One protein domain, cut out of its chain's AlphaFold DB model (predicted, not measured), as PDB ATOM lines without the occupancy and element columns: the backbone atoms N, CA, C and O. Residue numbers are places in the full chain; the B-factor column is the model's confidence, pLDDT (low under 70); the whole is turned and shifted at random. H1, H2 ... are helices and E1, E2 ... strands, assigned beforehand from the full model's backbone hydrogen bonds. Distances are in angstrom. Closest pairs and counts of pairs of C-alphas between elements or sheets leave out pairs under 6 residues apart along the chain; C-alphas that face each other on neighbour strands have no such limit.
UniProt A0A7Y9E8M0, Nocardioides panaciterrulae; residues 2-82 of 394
ATOM      1  N   ASN A   2     169.847 113.914 171.370       68.94
ATOM      2  CA  ASN A   2     171.277 113.776 171.713       68.94
ATOM      3  C   ASN A   2     171.792 112.313 171.641       68.94
ATOM      4  O   ASN A   2     172.817 112.050 171.028       68.94
ATOM      5  N   ASP A   3     171.013 111.328 172.114       87.00
ATOM      6  CA  ASP A   3     171.419 109.902 172.082       87.00
ATOM      7  C   ASP A   3     171.541 109.289 170.673       87.00
ATOM      8  O   ASP A   3     172.246 108.300 170.470       87.00
ATOM      9  N   GLU A   4     170.820 109.813 169.681       92.69
ATOM     10  CA  GLU A   4     170.927 109.345 168.290       92.69
ATOM     11  C   GLU A   4     172.164 109.930 167.616       92.69
ATOM     12  O   GLU A   4     172.931 109.185 167.007       92.69
ATOM     13  N   ARG A   5     172.409 111.231 167.814       95.00
ATOM     14  CA  ARG A   5     173.623 111.898 167.330       95.00
ATOM     15  C   ARG A   5     174.877 111.290 167.958       95.00
ATOM     16  O   ARG A   5     175.836 110.996 167.251       95.00
ATOM     17  N   LEU A   6     174.843 110.982 169.254       95.44
ATOM     18  CA  LEU A   6     175.958 110.325 169.929       95.44
ATOM     19  C   LEU A   6     176.270 108.946 169.321       95.44
ATOM     20  O   LEU A   6     177.426 108.661 169.017       95.44
ATOM     21  N   ARG A   7     175.251 108.119 169.050       95.38
ATOM     22  CA  ARG A   7     175.433 106.793 168.427       95.38
ATOM     23  C   ARG A   7     176.007 106.872 167.011       95.38
ATOM     24  O   ARG A   7     176.904 106.098 166.676       95.38
ATOM     25  N   CYS A   8     175.531 107.815 166.201       95.94
ATOM     26  CA  CYS A   8     176.097 108.090 164.880       95.94
ATOM     27  C   CYS A   8     177.577 108.507 164.982       95.94
ATOM     28  O   CYS A   8     178.424 107.929 164.300       95.94
ATOM     29  N   ALA A   9     177.907 109.452 165.871       96.00
ATOM     30  CA  ALA A   9     179.272 109.940 166.067       96.00
ATOM     31  C   ALA A   9     180.228 108.848 166.580       96.00
ATOM     32  O   ALA A   9     181.349 108.726 166.090       96.00
ATOM     33  N   GLU A  10     179.786 107.996 167.509       95.62
ATOM     34  CA  GLU A  10     180.547 106.829 167.971       95.62
ATOM     35  C   GLU A  10     180.784 105.801 166.860       95.62
ATOM     36  O   GLU A  10     181.825 105.138 166.829       95.62
ATOM     37  N   SER A  11     179.805 105.608 165.973       95.44
ATOM     38  CA  SER A  11     179.950 104.713 164.824       95.44
ATOM     39  C   SER A  11     180.951 105.264 163.810       95.44
ATOM     40  O   SER A  11     181.795 104.511 163.333       95.44
ATOM     41  N   ALA A  12     180.891 106.565 163.519       95.31
ATOM     42  CA  ALA A  12     181.795 107.226 162.588       95.31
ATOM     43  C   ALA A  12     183.230 107.289 163.123       95.31
ATOM     44  O   ALA A  12     184.158 106.837 162.464       95.31
ATOM     45  N   LEU A  13     183.433 107.746 164.363       94.12
ATOM     46  CA  LEU A  13     184.777 107.865 164.932       94.12
ATOM     47  C   LEU A  13     185.490 106.517 165.042       94.12
ATOM     48  O   LEU A  13     186.711 106.490 164.943       94.12
ATOM     49  N   ARG A  14     184.767 105.394 165.180       92.62
ATOM     50  CA  ARG A  14     185.353 104.042 165.190       92.62
ATOM     51  C   ARG A  14     186.185 103.711 163.946       92.62
ATOM     52  O   ARG A  14     187.050 102.844 164.056       92.62
ATOM     53  N   THR A  15     185.976 104.387 162.815       89.19
ATOM     54  CA  THR A  15     186.790 104.196 161.601       89.19
ATOM     55  C   THR A  15     188.154 104.888 161.671       89.19
ATOM     56  O   THR A  15     189.068 104.527 160.934       89.19
ATOM     57  N   VAL A  16     188.326 105.838 162.591       88.25
ATOM     58  CA  VAL A  16     189.563 106.604 162.784       88.25
ATOM     59  C   VAL A  16     190.358 105.994 163.938       88.25
ATOM     60  O   VAL A  16     189.769 105.768 164.987       88.25
ATOM     61  N   PRO A  17     191.672 105.737 163.859       85.38
ATOM     62  CA  PRO A  17     192.417 105.240 165.019       85.38
ATOM     63  C   PRO A  17     192.465 106.282 166.153       85.38
ATOM     64  O   PRO A  17     192.563 107.476 165.887       85.38
ATOM     65  N   GLU A  18     192.391 105.839 167.413       84.62
ATOM     66  CA  GLU A  18     192.232 106.719 168.588       84.62
ATOM     67  C   GLU A  18     193.342 107.775 168.716       84.62
ATOM     68  O   GLU A  18     193.034 108.945 168.926       84.62
ATOM     69  N   ASP A  19     194.599 107.401 168.451       82.12
ATOM     70  CA  ASP A  19     195.767 108.301 168.501       82.12
ATOM     71  C   ASP A  19     195.703 109.474 167.500       82.12
ATOM     72  O   ASP A  19     196.442 110.450 167.629       82.12
ATOM     73  N   TYR A  20     194.821 109.392 166.498       76.50
ATOM     74  CA  TYR A  20     194.624 110.425 165.477       76.50
ATOM     75  C   TYR A  20     193.400 111.312 165.738       76.50
ATOM     76  O   TYR A  20     193.143 112.241 164.970       76.50
ATOM     77  N   ARG A  21     192.628 111.051 166.799       82.56
ATOM     78  CA  ARG A  21     191.421 111.818 167.128       82.56
ATOM     79  C   ARG A  21     191.746 112.907 168.148       82.56
ATOM     80  O   ARG A  21     192.264 112.630 169.222       82.56
ATOM     81  N   THR A  22     191.358 114.143 167.853       82.25
ATOM     82  CA  THR A  22     191.315 115.249 168.836       82.25
ATOM     83  C   THR A  22     189.898 115.649 169.227       82.25
ATOM     84  O   THR A  22     189.726 116.549 170.041       82.25
ATOM     85  N   VAL A  23     188.899 114.976 168.656       87.81
ATOM     86  CA  VAL A  23     187.476 115.163 168.945       87.81
ATOM     87  C   VAL A  23     186.876 113.845 169.422       87.81
ATOM     88  O   VAL A  23     187.226 112.772 168.917       87.81
ATOM     89  N   ASN A  24     185.987 113.921 170.406       93.56
ATOM     90  CA  ASN A  24     185.218 112.782 170.894       93.56
ATOM     91  C   ASN A  24     183.788 112.787 170.312       93.56
ATOM     92  O   ASN A  24     183.378 113.717 169.618       93.56
ATOM     93  N   ALA A  25     183.019 111.724 170.572       94.44
ATOM     94  CA  ALA A  25     181.678 111.577 170.007       94.44
ATOM     95  C   ALA A  25     180.685 112.643 170.500       94.44
ATOM     96  O   ALA A  25     179.803 113.027 169.737       94.44
ATOM     97  N   ALA A  26     180.837 113.144 171.730       93.06
ATOM     98  CA  ALA A  26     180.011 114.234 172.243       93.06
ATOM     99  C   ALA A  26     180.336 115.553 171.523       93.06
ATOM    100  O   ALA A  26     179.419 116.233 171.077       93.06
ATOM    101  N   ASP A  27     181.623 115.852 171.295       91.88
ATOM    102  CA  ASP A  27     182.041 117.053 170.552       91.88
ATOM    103  C   ASP A  27     181.446 117.076 169.134       91.88
ATOM    104  O   ASP A  27     180.985 118.116 168.661       91.88
ATOM    105  N   VAL A  28     181.447 115.920 168.458       94.25
ATOM    106  CA  VAL A  28     180.872 115.749 167.114       94.25
ATOM    107  C   VAL A  28     179.343 115.814 167.157       94.25
ATOM    108  O   VAL A  28     178.736 116.418 166.274       94.25
ATOM    109  N   ALA A  29     178.705 115.221 168.170       94.12
ATOM    110  CA  ALA A  29     177.252 115.251 168.333       94.12
ATOM    111  C   ALA A  29     176.719 116.671 168.571       94.12
ATOM    112  O   ALA A  29     175.679 117.016 168.009       94.12
ATOM    113  N   ASP A  30     177.443 117.499 169.325       92.50
ATOM    114  CA  ASP A  30     177.016 118.849 169.709       92.50
ATOM    115  C   ASP A  30     177.270 119.916 168.623       92.50
ATOM    116  O   ASP A  30     176.715 121.014 168.689       92.50
ATOM    117  N   GLN A  31     178.078 119.615 167.600       91.62
ATOM    118  CA  GLN A  31     178.406 120.546 166.514       91.62
ATOM    119  C   GLN A  31     177.706 120.155 165.213       91.62
ATOM    120  O   GLN A  31     177.977 119.086 164.678       91.62
ATOM    121  N   GLU A  32     176.868 121.044 164.660       93.50
ATOM    122  CA  GLU A  32     176.172 120.836 163.370       93.50
ATOM    123  C   GLU A  32     177.122 120.486 162.219       93.50
ATOM    124  O   GLU A  32     176.798 119.675 161.358       93.50
ATOM    125  N   ARG A  33     178.314 121.078 162.218       93.81
ATOM    126  CA  ARG A  33     179.403 120.765 161.296       93.81
ATOM    127  C   ARG A  33     180.728 121.118 161.941       93.81
ATOM    128  O   ARG A  33     180.774 122.023 162.778       93.81
ATOM    129  N   GLY A  34     181.799 120.470 161.514       89.25
ATOM    130  CA  GLY A  34     183.123 120.810 162.002       89.25
ATOM    131  C   GLY A  34     184.248 120.066 161.308       89.25
ATOM    132  O   GLY A  34     184.043 119.155 160.503       89.25
ATOM    133  N   HIS A  35     185.460 120.500 161.640       88.50
ATOM    134  CA  HIS A  35     186.689 119.901 161.157       88.50
ATOM    135  C   HIS A  35     187.693 119.759 162.294       88.50
ATOM    136  O   HIS A  35     187.753 120.584 163.205       88.50
ATOM    137  N   SER A  36     188.524 118.731 162.204       83.81
ATOM    138  CA  SER A  36     189.602 118.470 163.143       83.81
ATOM    139  C   SER A  36     190.840 118.000 162.389       83.81
ATOM    140  O   SER A  36     190.747 117.137 161.518       83.81
ATOM    141  N   PHE A  37     192.001 118.552 162.742       80.75
ATOM    142  CA  PHE A  37     193.284 118.222 162.125       80.75
ATOM    143  C   PHE A  37     194.280 117.797 163.200       80.75
ATOM    144  O   PHE A  37     194.674 118.608 164.040       80.75
ATOM    145  N   HIS A  38     194.710 116.537 163.175       77.12
ATOM    146  CA  HIS A  38     195.686 116.028 164.136       77.12
ATOM    147  C   HIS A  38     196.603 114.981 163.512       77.12
ATOM    148  O   HIS A  38     196.141 114.041 162.880       77.12
ATOM    149  N   GLN A  39     197.919 115.147 163.676       65.56
ATOM    150  CA  GLN A  39     198.935 114.205 163.176       65.56
ATOM    151  C   GLN A  39     198.786 113.820 161.686       65.56
ATOM    152  O   GLN A  39     199.171 112.733 161.275       65.56
ATOM    153  N   GLY A  40     198.267 114.728 160.852       64.19
ATOM    154  CA  GLY A  40     198.032 114.467 159.425       64.19
ATOM    155  C   GLY A  40     196.728 113.727 159.108       64.19
ATOM    156  O   GLY A  40     196.500 113.412 157.944       64.19
ATOM    157  N   MET A  41     195.883 113.476 160.113       77.88
ATOM    158  CA  MET A  41     194.484 113.090 159.954       77.88
ATOM    159  C   MET A  41     193.617 114.346 159.857       77.88
ATOM    160  O   MET A  41     193.632 115.180 160.767       77.88
ATOM    161  N   HIS A  42     192.845 114.461 158.781       85.44
ATOM    162  CA  HIS A  42     191.701 115.358 158.680       85.44
ATOM    163  C   HIS A  42     190.426 114.568 158.967       85.44
ATOM    164  O   HIS A  42     190.177 113.529 158.361       85.44
ATOM    165  N   ILE A  43     189.626 115.072 159.900       90.94
ATOM    166  CA  ILE A  43     188.268 114.610 160.164       90.94
ATOM    167  C   ILE A  43     187.320 115.759 159.827       90.94
ATOM    168  O   ILE A  43     187.492 116.860 160.352       90.94
ATOM    169  N   GLY A  44     186.332 115.514 158.973       92.44
ATOM    170  CA  GLY A  44     185.258 116.452 158.657       92.44
ATOM    171  C   GLY A  44     183.902 115.818 158.924       92.44
ATOM    172  O   GLY A  44     183.723 114.630 158.668       92.44
ATOM    173  N   TRP A  45     182.950 116.585 159.446       96.88
ATOM    174  CA  TRP A  45     181.607 116.074 159.702       96.88
ATOM    175  C   TRP A  45     180.533 117.131 159.493       96.88
ATOM    176  O   TRP A  45     180.768 118.323 159.704       96.88
ATOM    177  N   ALA A  46     179.345 116.668 159.120       97.06
ATOM    178  CA  ALA A  46     178.150 117.485 159.001       97.06
ATOM    179  C   ALA A  46     176.893 116.664 159.307       97.06
ATOM    180  O   ALA A  46     176.744 115.527 158.851       97.06
ATOM    181  N   TRP A  47     175.981 117.251 160.076       97.00
ATOM    182  CA  TRP A  47     174.680 116.666 160.373       97.00
ATOM    183  C   TRP A  47     173.657 117.011 159.296       97.00
ATOM    184  O   TRP A  47     173.648 118.110 158.741       97.00
ATOM    185  N   GLY A  48     172.757 116.069 159.038       94.75
ATOM    186  CA  GLY A  48     171.566 116.287 158.230       94.75
ATOM    187  C   GLY A  48     170.400 115.434 158.711       94.75
ATOM    188  O   GLY A  48     170.526 114.660 159.662       94.75
ATOM    189  N   GLU A  49     169.260 115.576 158.044       93.81
ATOM    190  CA  GLU A  49     168.047 114.804 158.311       93.81
ATOM    191  C   GLU A  49     167.577 114.114 157.029       93.81
ATOM    192  O   GLU A  49     167.607 114.704 155.947       93.81
ATOM    193  N   ASP A  50     167.168 112.849 157.136       89.12
ATOM    194  CA  ASP A  50     166.571 112.125 156.012       89.12
ATOM    195  C   ASP A  50     165.121 112.576 155.743       89.12
ATOM    196  O   ASP A  50     164.531 113.357 156.490       89.12
ATOM    197  N   GLU A  51     164.493 112.044 154.689       88.00
ATOM    198  CA  GLU A  51     163.104 112.374 154.316       88.00
ATOM    199  C   GLU A  51     162.065 112.079 155.419       88.00
ATOM    200  O   GLU A  51     160.921 112.526 155.340       88.00
ATOM    201  N   ARG A  52     162.440 111.303 156.442       87.44
ATOM    202  CA  ARG A  52     161.599 110.931 157.585       87.44
ATOM    203  C   ARG A  52     161.942 111.735 158.844       87.44
ATOM    204  O   ARG A  52     161.384 111.436 159.899       87.44
ATOM    205  N   GLY A  53     162.837 112.720 158.747       87.62
ATOM    206  CA  GLY A  53     163.307 113.536 159.867       87.62
ATOM    207  C   GLY A  53     164.258 112.796 160.812       87.62
ATOM    208  O   GLY A  53     164.390 113.187 161.970       87.62
ATOM    209  N   ARG A  54     164.881 111.690 160.376       89.75
ATOM    210  CA  ARG A  54     165.878 110.979 161.191       89.75
ATOM    211  C   ARG A  54     167.253 111.618 160.987       89.75
ATOM    212  O   ARG A  54     167.653 111.788 159.833       89.75
ATOM    213  N   PRO A  55     167.999 111.922 162.064       93.62
ATOM    214  CA  PRO A  55     169.321 112.517 161.938       93.62
ATOM    215  C   PRO A  55     170.333 111.511 161.377       93.62
ATOM    216  O   PRO A  55     170.352 110.342 161.776       93.62
ATOM    217  N   TYR A  56     171.217 111.987 160.505       96.31
ATOM    218  CA  TYR A  56     172.383 111.256 160.015       96.31
ATOM    219  C   TYR A  56     173.645 112.114 160.122       96.31
ATOM    220  O   TYR A  56     173.577 113.344 160.120       96.31
ATOM    221  N   LEU A  57     174.799 111.451 160.190       97.75
ATOM    222  CA  LEU A  57     176.113 112.089 160.182       97.75
ATOM    223  C   LEU A  57     176.832 111.767 158.875       97.75
ATOM    224  O   LEU A  57     177.221 110.619 158.669       97.75
ATOM    225  N   ASP A  58     177.039 112.765 158.024       98.12
ATOM    226  CA  ASP A  58     178.030 112.662 156.956       98.12
ATOM    227  C   ASP A  58     179.408 112.883 157.597       98.12
ATOM    228  O   ASP A  58     179.612 113.824 158.367       98.12
ATOM    229  N   PHE A  59     180.350 111.983 157.327       97.06
ATOM    230  CA  PHE A  59     181.653 111.959 157.979       97.06
ATOM    231  C   PHE A  59     182.749 111.602 156.982       97.06
ATOM    232  O   PHE A  59     182.619 110.648 156.213       97.06
ATOM    233  N   LEU A  60     183.843 112.353 157.035       94.00
ATOM    234  CA  LEU A  60     185.054 112.154 156.257       94.00
ATOM    235  C   LEU A  60     186.232 111.959 157.204       94.00
ATOM    236  O   LEU A  60     186.421 112.727 158.147       94.00
ATOM    237  N   SER A  61     187.049 110.958 156.908       88.69
ATOM    238  CA  SER A  61     188.361 110.780 157.511       88.69
ATOM    239  C   SER A  61     189.393 110.585 156.418       88.69
ATOM    240  O   SER A  61     189.268 109.687 155.582       88.69
ATOM    241  N   GLU A  62     190.436 111.398 156.450       80.56
ATOM    242  CA  GLU A  62     191.547 111.312 155.521       80.56
ATOM    243  C   GLU A  62     192.858 111.384 156.291       80.56
ATOM    244  O   GLU A  62     193.175 112.379 156.936       80.56
ATOM    245  N   HIS A  63     193.654 110.326 156.183       64.75
ATOM    246  CA  HIS A  63     195.037 110.329 156.624       64.75
ATOM    247  C   HIS A  63     195.914 110.189 155.393       64.75
ATOM    248  O   HIS A  63     195.894 109.113 154.803       64.75
ATOM    249  N   ARG A  64     196.630 111.264 155.024       55.53
ATOM    250  CA  ARG A  64     197.623 111.348 153.929       55.53
ATOM    251  C   ARG A  64     197.335 110.385 152.764       55.53
ATOM    252  O   ARG A  64     197.680 109.208 152.837       55.53
ATOM    253  N   HIS A  65     196.703 110.900 151.708       42.88
ATOM    254  CA  HIS A  65     196.343 110.202 150.466       42.88
ATOM    255  C   HIS A  65     197.269 109.005 150.114       42.88
ATOM    256  O   HIS A  65     198.493 109.172 150.114       42.88
ATOM    257  N   PRO A  66     196.732 107.795 149.819       48.09
ATOM    258  CA  PRO A  66     195.442 107.530 149.156       48.09
ATOM    259  C   PRO A  66     194.289 107.043 150.062       48.09
ATOM    260  O   PRO A  66     193.368 106.391 149.582       48.09
ATOM    261  N   GLY A  67     194.319 107.321 151.369       61.91
ATOM    262  CA  GLY A  67     193.395 106.732 152.351       61.91
ATOM    263  C   GLY A  67     192.070 107.459 152.629       61.91
ATOM    264  O   GLY A  67     191.523 107.241 153.709       61.91
ATOM    265  N   MET A  68     191.563 108.334 151.749       81.06
ATOM    266  CA  MET A  68     190.326 109.087 152.025       81.06
ATOM    267  C   MET A  68     189.106 108.158 152.095       81.06
ATOM    268  O   MET A  68     188.830 107.396 151.167       81.06
ATOM    269  N   GLN A  69     188.345 108.267 153.182       89.06
ATOM    270  CA  GLN A  69     187.075 107.575 153.375       89.06
ATOM    271  C   GLN A  69     185.991 108.582 153.735       89.06
ATOM    272  O   GLN A  69     186.195 109.433 154.600       89.06
ATOM    273  N   ALA A  70     184.831 108.461 153.095       93.88
ATOM    274  CA  ALA A  70     183.655 109.249 153.421       93.88
ATOM    275  C   ALA A  70     182.414 108.352 153.466       93.88
ATOM    276  O   ALA A  70     182.261 107.418 152.675       93.88
ATOM    277  N   GLY A  71     181.522 108.627 154.411       96.44
ATOM    278  CA  GLY A  71     180.297 107.860 154.584       96.44
ATOM    279  C   GLY A  71     179.260 108.602 155.410       96.44
ATOM    280  O   GLY A  71     179.583 109.500 156.184       96.44
ATOM    281  N   ARG A  72     178.011 108.191 155.239       97.62
ATOM    282  CA  ARG A  72     176.861 108.615 156.024       97.62
ATOM    283  C   ARG A  72     176.543 107.560 157.072       97.62
ATOM    284  O   ARG A  72     176.482 106.378 156.744       97.62
ATOM    285  N   TYR A  73     176.321 107.982 158.310       97.25
ATOM    286  CA  TYR A  73     176.112 107.114 159.469       97.25
ATOM    287  C   TYR A  73     174.759 107.392 160.127       97.25
ATOM    288  O   TYR A  73     174.402 108.550 160.356       97.25
ATOM    289  N   PHE A  74     174.038 106.324 160.478       95.69
ATOM    290  CA  PHE A  74     172.726 106.377 161.129       95.69
ATOM    291  C   PHE A  74     172.747 105.733 162.525       95.69
ATOM    292  O   PHE A  74     173.577 104.877 162.836       95.69
ATOM    293  N   ALA A  75     171.798 106.121 163.382       92.88
ATOM    294  CA  ALA A  75     171.773 105.713 164.792       92.88
ATOM    295  C   ALA A  75     171.435 104.225 165.000       92.88
ATOM    296  O   ALA A  75     171.662 103.683 166.085       92.88
ATOM    297  N   ASP A  76     170.887 103.567 163.976       91.44
ATOM    298  CA  ASP A  76     170.643 102.122 163.938       91.44
ATOM    299  C   ASP A  76     171.888 101.309 163.526       91.44
ATOM    300  O   ASP A  76     171.842 100.079 163.517       91.44
ATOM    301  N   GLY A  77     173.006 101.989 163.239       89.31
ATOM    302  CA  GLY A  77     174.278 101.389 162.844       89.31
ATOM    303  C   GLY A  77     174.415 101.143 161.342       89.31
ATOM    304  O   GLY A  77     175.435 100.601 160.918       89.31
ATOM    305  N   THR A  78     173.422 101.520 160.531       93.81
ATOM    306  CA  THR A  78     173.545 101.462 159.071       93.81
ATOM    307  C   THR A  78     174.465 102.566 158.548       93.81
ATOM    308  O   THR A  78     174.598 103.633 159.157       93.81
ATOM    309  N   THR A  79     175.128 102.295 157.420       94.06
ATOM    310  CA  THR A  79     176.010 103.251 156.745       94.06
ATOM    311  C   THR A  79     175.784 103.262 155.238       94.06
ATOM    312  O   THR A  79     175.492 102.229 154.633       94.06
ATOM    313  N   GLU A  80     175.945 104.434 154.626       95.31
ATOM    314  CA  GLU A  80     175.916 104.617 153.172       95.31
ATOM    315  C   GLU A  80     177.249 105.229 152.713       95.31
ATOM    316  O   GLU A  80     177.737 106.168 153.345       95.31
ATOM    317  N   PRO A  81     177.884 104.718 151.644       93.94
ATOM    318  CA  PRO A  81     179.136 105.285 151.155       93.94
ATOM    319  C   PRO A  81     178.906 106.665 150.529       93.94
ATOM    320  O   PRO A  81     177.943 106.868 149.790       93.94
ATOM    321  N   ILE A  82     179.830 107.593 150.775       93.94
ATOM    322  CA  ILE A  82     179.917 108.869 150.056       93.94
ATOM    323  C   ILE A  82     181.082 108.752 149.073       93.94
ATOM    324  O   ILE A  82     182.139 108.223 149.420       93.94
TER     325      ILE A  82
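This is residues 2 to 82 of the 394 residues of a protein of Nocardioides panaciterrulae (UniProt A0A7Y9E8M0). A twisted sheet of five strands, a meander that folds back on itself from strand to strand, forms a wall, and the helices H1 and H2 cover one face of it while no named helix lies on the other. H1 runs along the strands over E3, and the shorter H2 lies over E2. The printed part has 81 residues, with two named helices followed by five named strands, in the order H1 H2 E1 E2 E3 E4 E5; the sheet's order is E1 - E2 - E3 - E4 - E5, all antiparallel, and the class is mixed, helices and strands. The whole is compact, with a radius of gyration of the C-alphas of 11.9 A, and elongated in outline, spanning 37 by 23 by 18 A.

The sheet holds E1, residues 33 to 38, E2, residues 41 to 49, E3, residues 55 to 63, E4, residues 69 to 74, and E5, residues 79 to 81. It is a meander, each strand the antiparallel neighbour of the one before, and each successive pair is a hairpin; E1 and E5 are the edge strands. Between E1 and E2, N 36 and O 43 are within hydrogen-bond range at 2.8 A; between E2 and E3, N 44 and O 60 at 2.9 A; between E3 and E4, N 59 and O 71 at 2.8 A; between E4 and E5, N 72 and O 80 at 2.8 A. The strands' lines turn by 76 degrees from edge to edge. H1, residues 2 to 13, is on the sheet at a height of 8.3 A, over E3, at 22 degrees to it on the local plane. The closest C-alphas of H1 and E4 are those of Cys 8 and Phe 74, 5.3 A apart. H2, residues 25 to 30, is on the same face at a height of 9.3 A, over E2 and slantwise to the strands, at 44 degrees to E2 on the local plane. H1 and H2 touch, the closest C-alphas being those of Ala 9 and Ala 25 at 4.9 A, with a steep tilt of 48 degrees, opposite ways. In H1 and H2 every O i to N i+4 pair is within hydrogen-bond range. E1 and E4 are apart, as are E1 and E5, and E2 and E5.

E2 measures 26.5 A from first to last C-alpha, E3 26.4 A, E1 17.2 A, E4 16.4 A and H1 16.2 A; H2 and E5 are shorter. H1 begins at C-alpha 2, (171.277, 113.776, 171.713). E3 begins at C-alpha 55, (169.321, 112.517, 161.938), and E5 ends at C-alpha 81, (179.136, 105.285, 151.155).

The two C-alphas farthest apart are those of Gln 39 and Arg 52, at 37.9 A. The printed part has no cut. The link from H1 to H2, 11 residues, is long; the others are tight. The mean pLDDT of the printed part is 87.9, and residue 2, residues 39 to 40 and residues 63 to 67 are under 70.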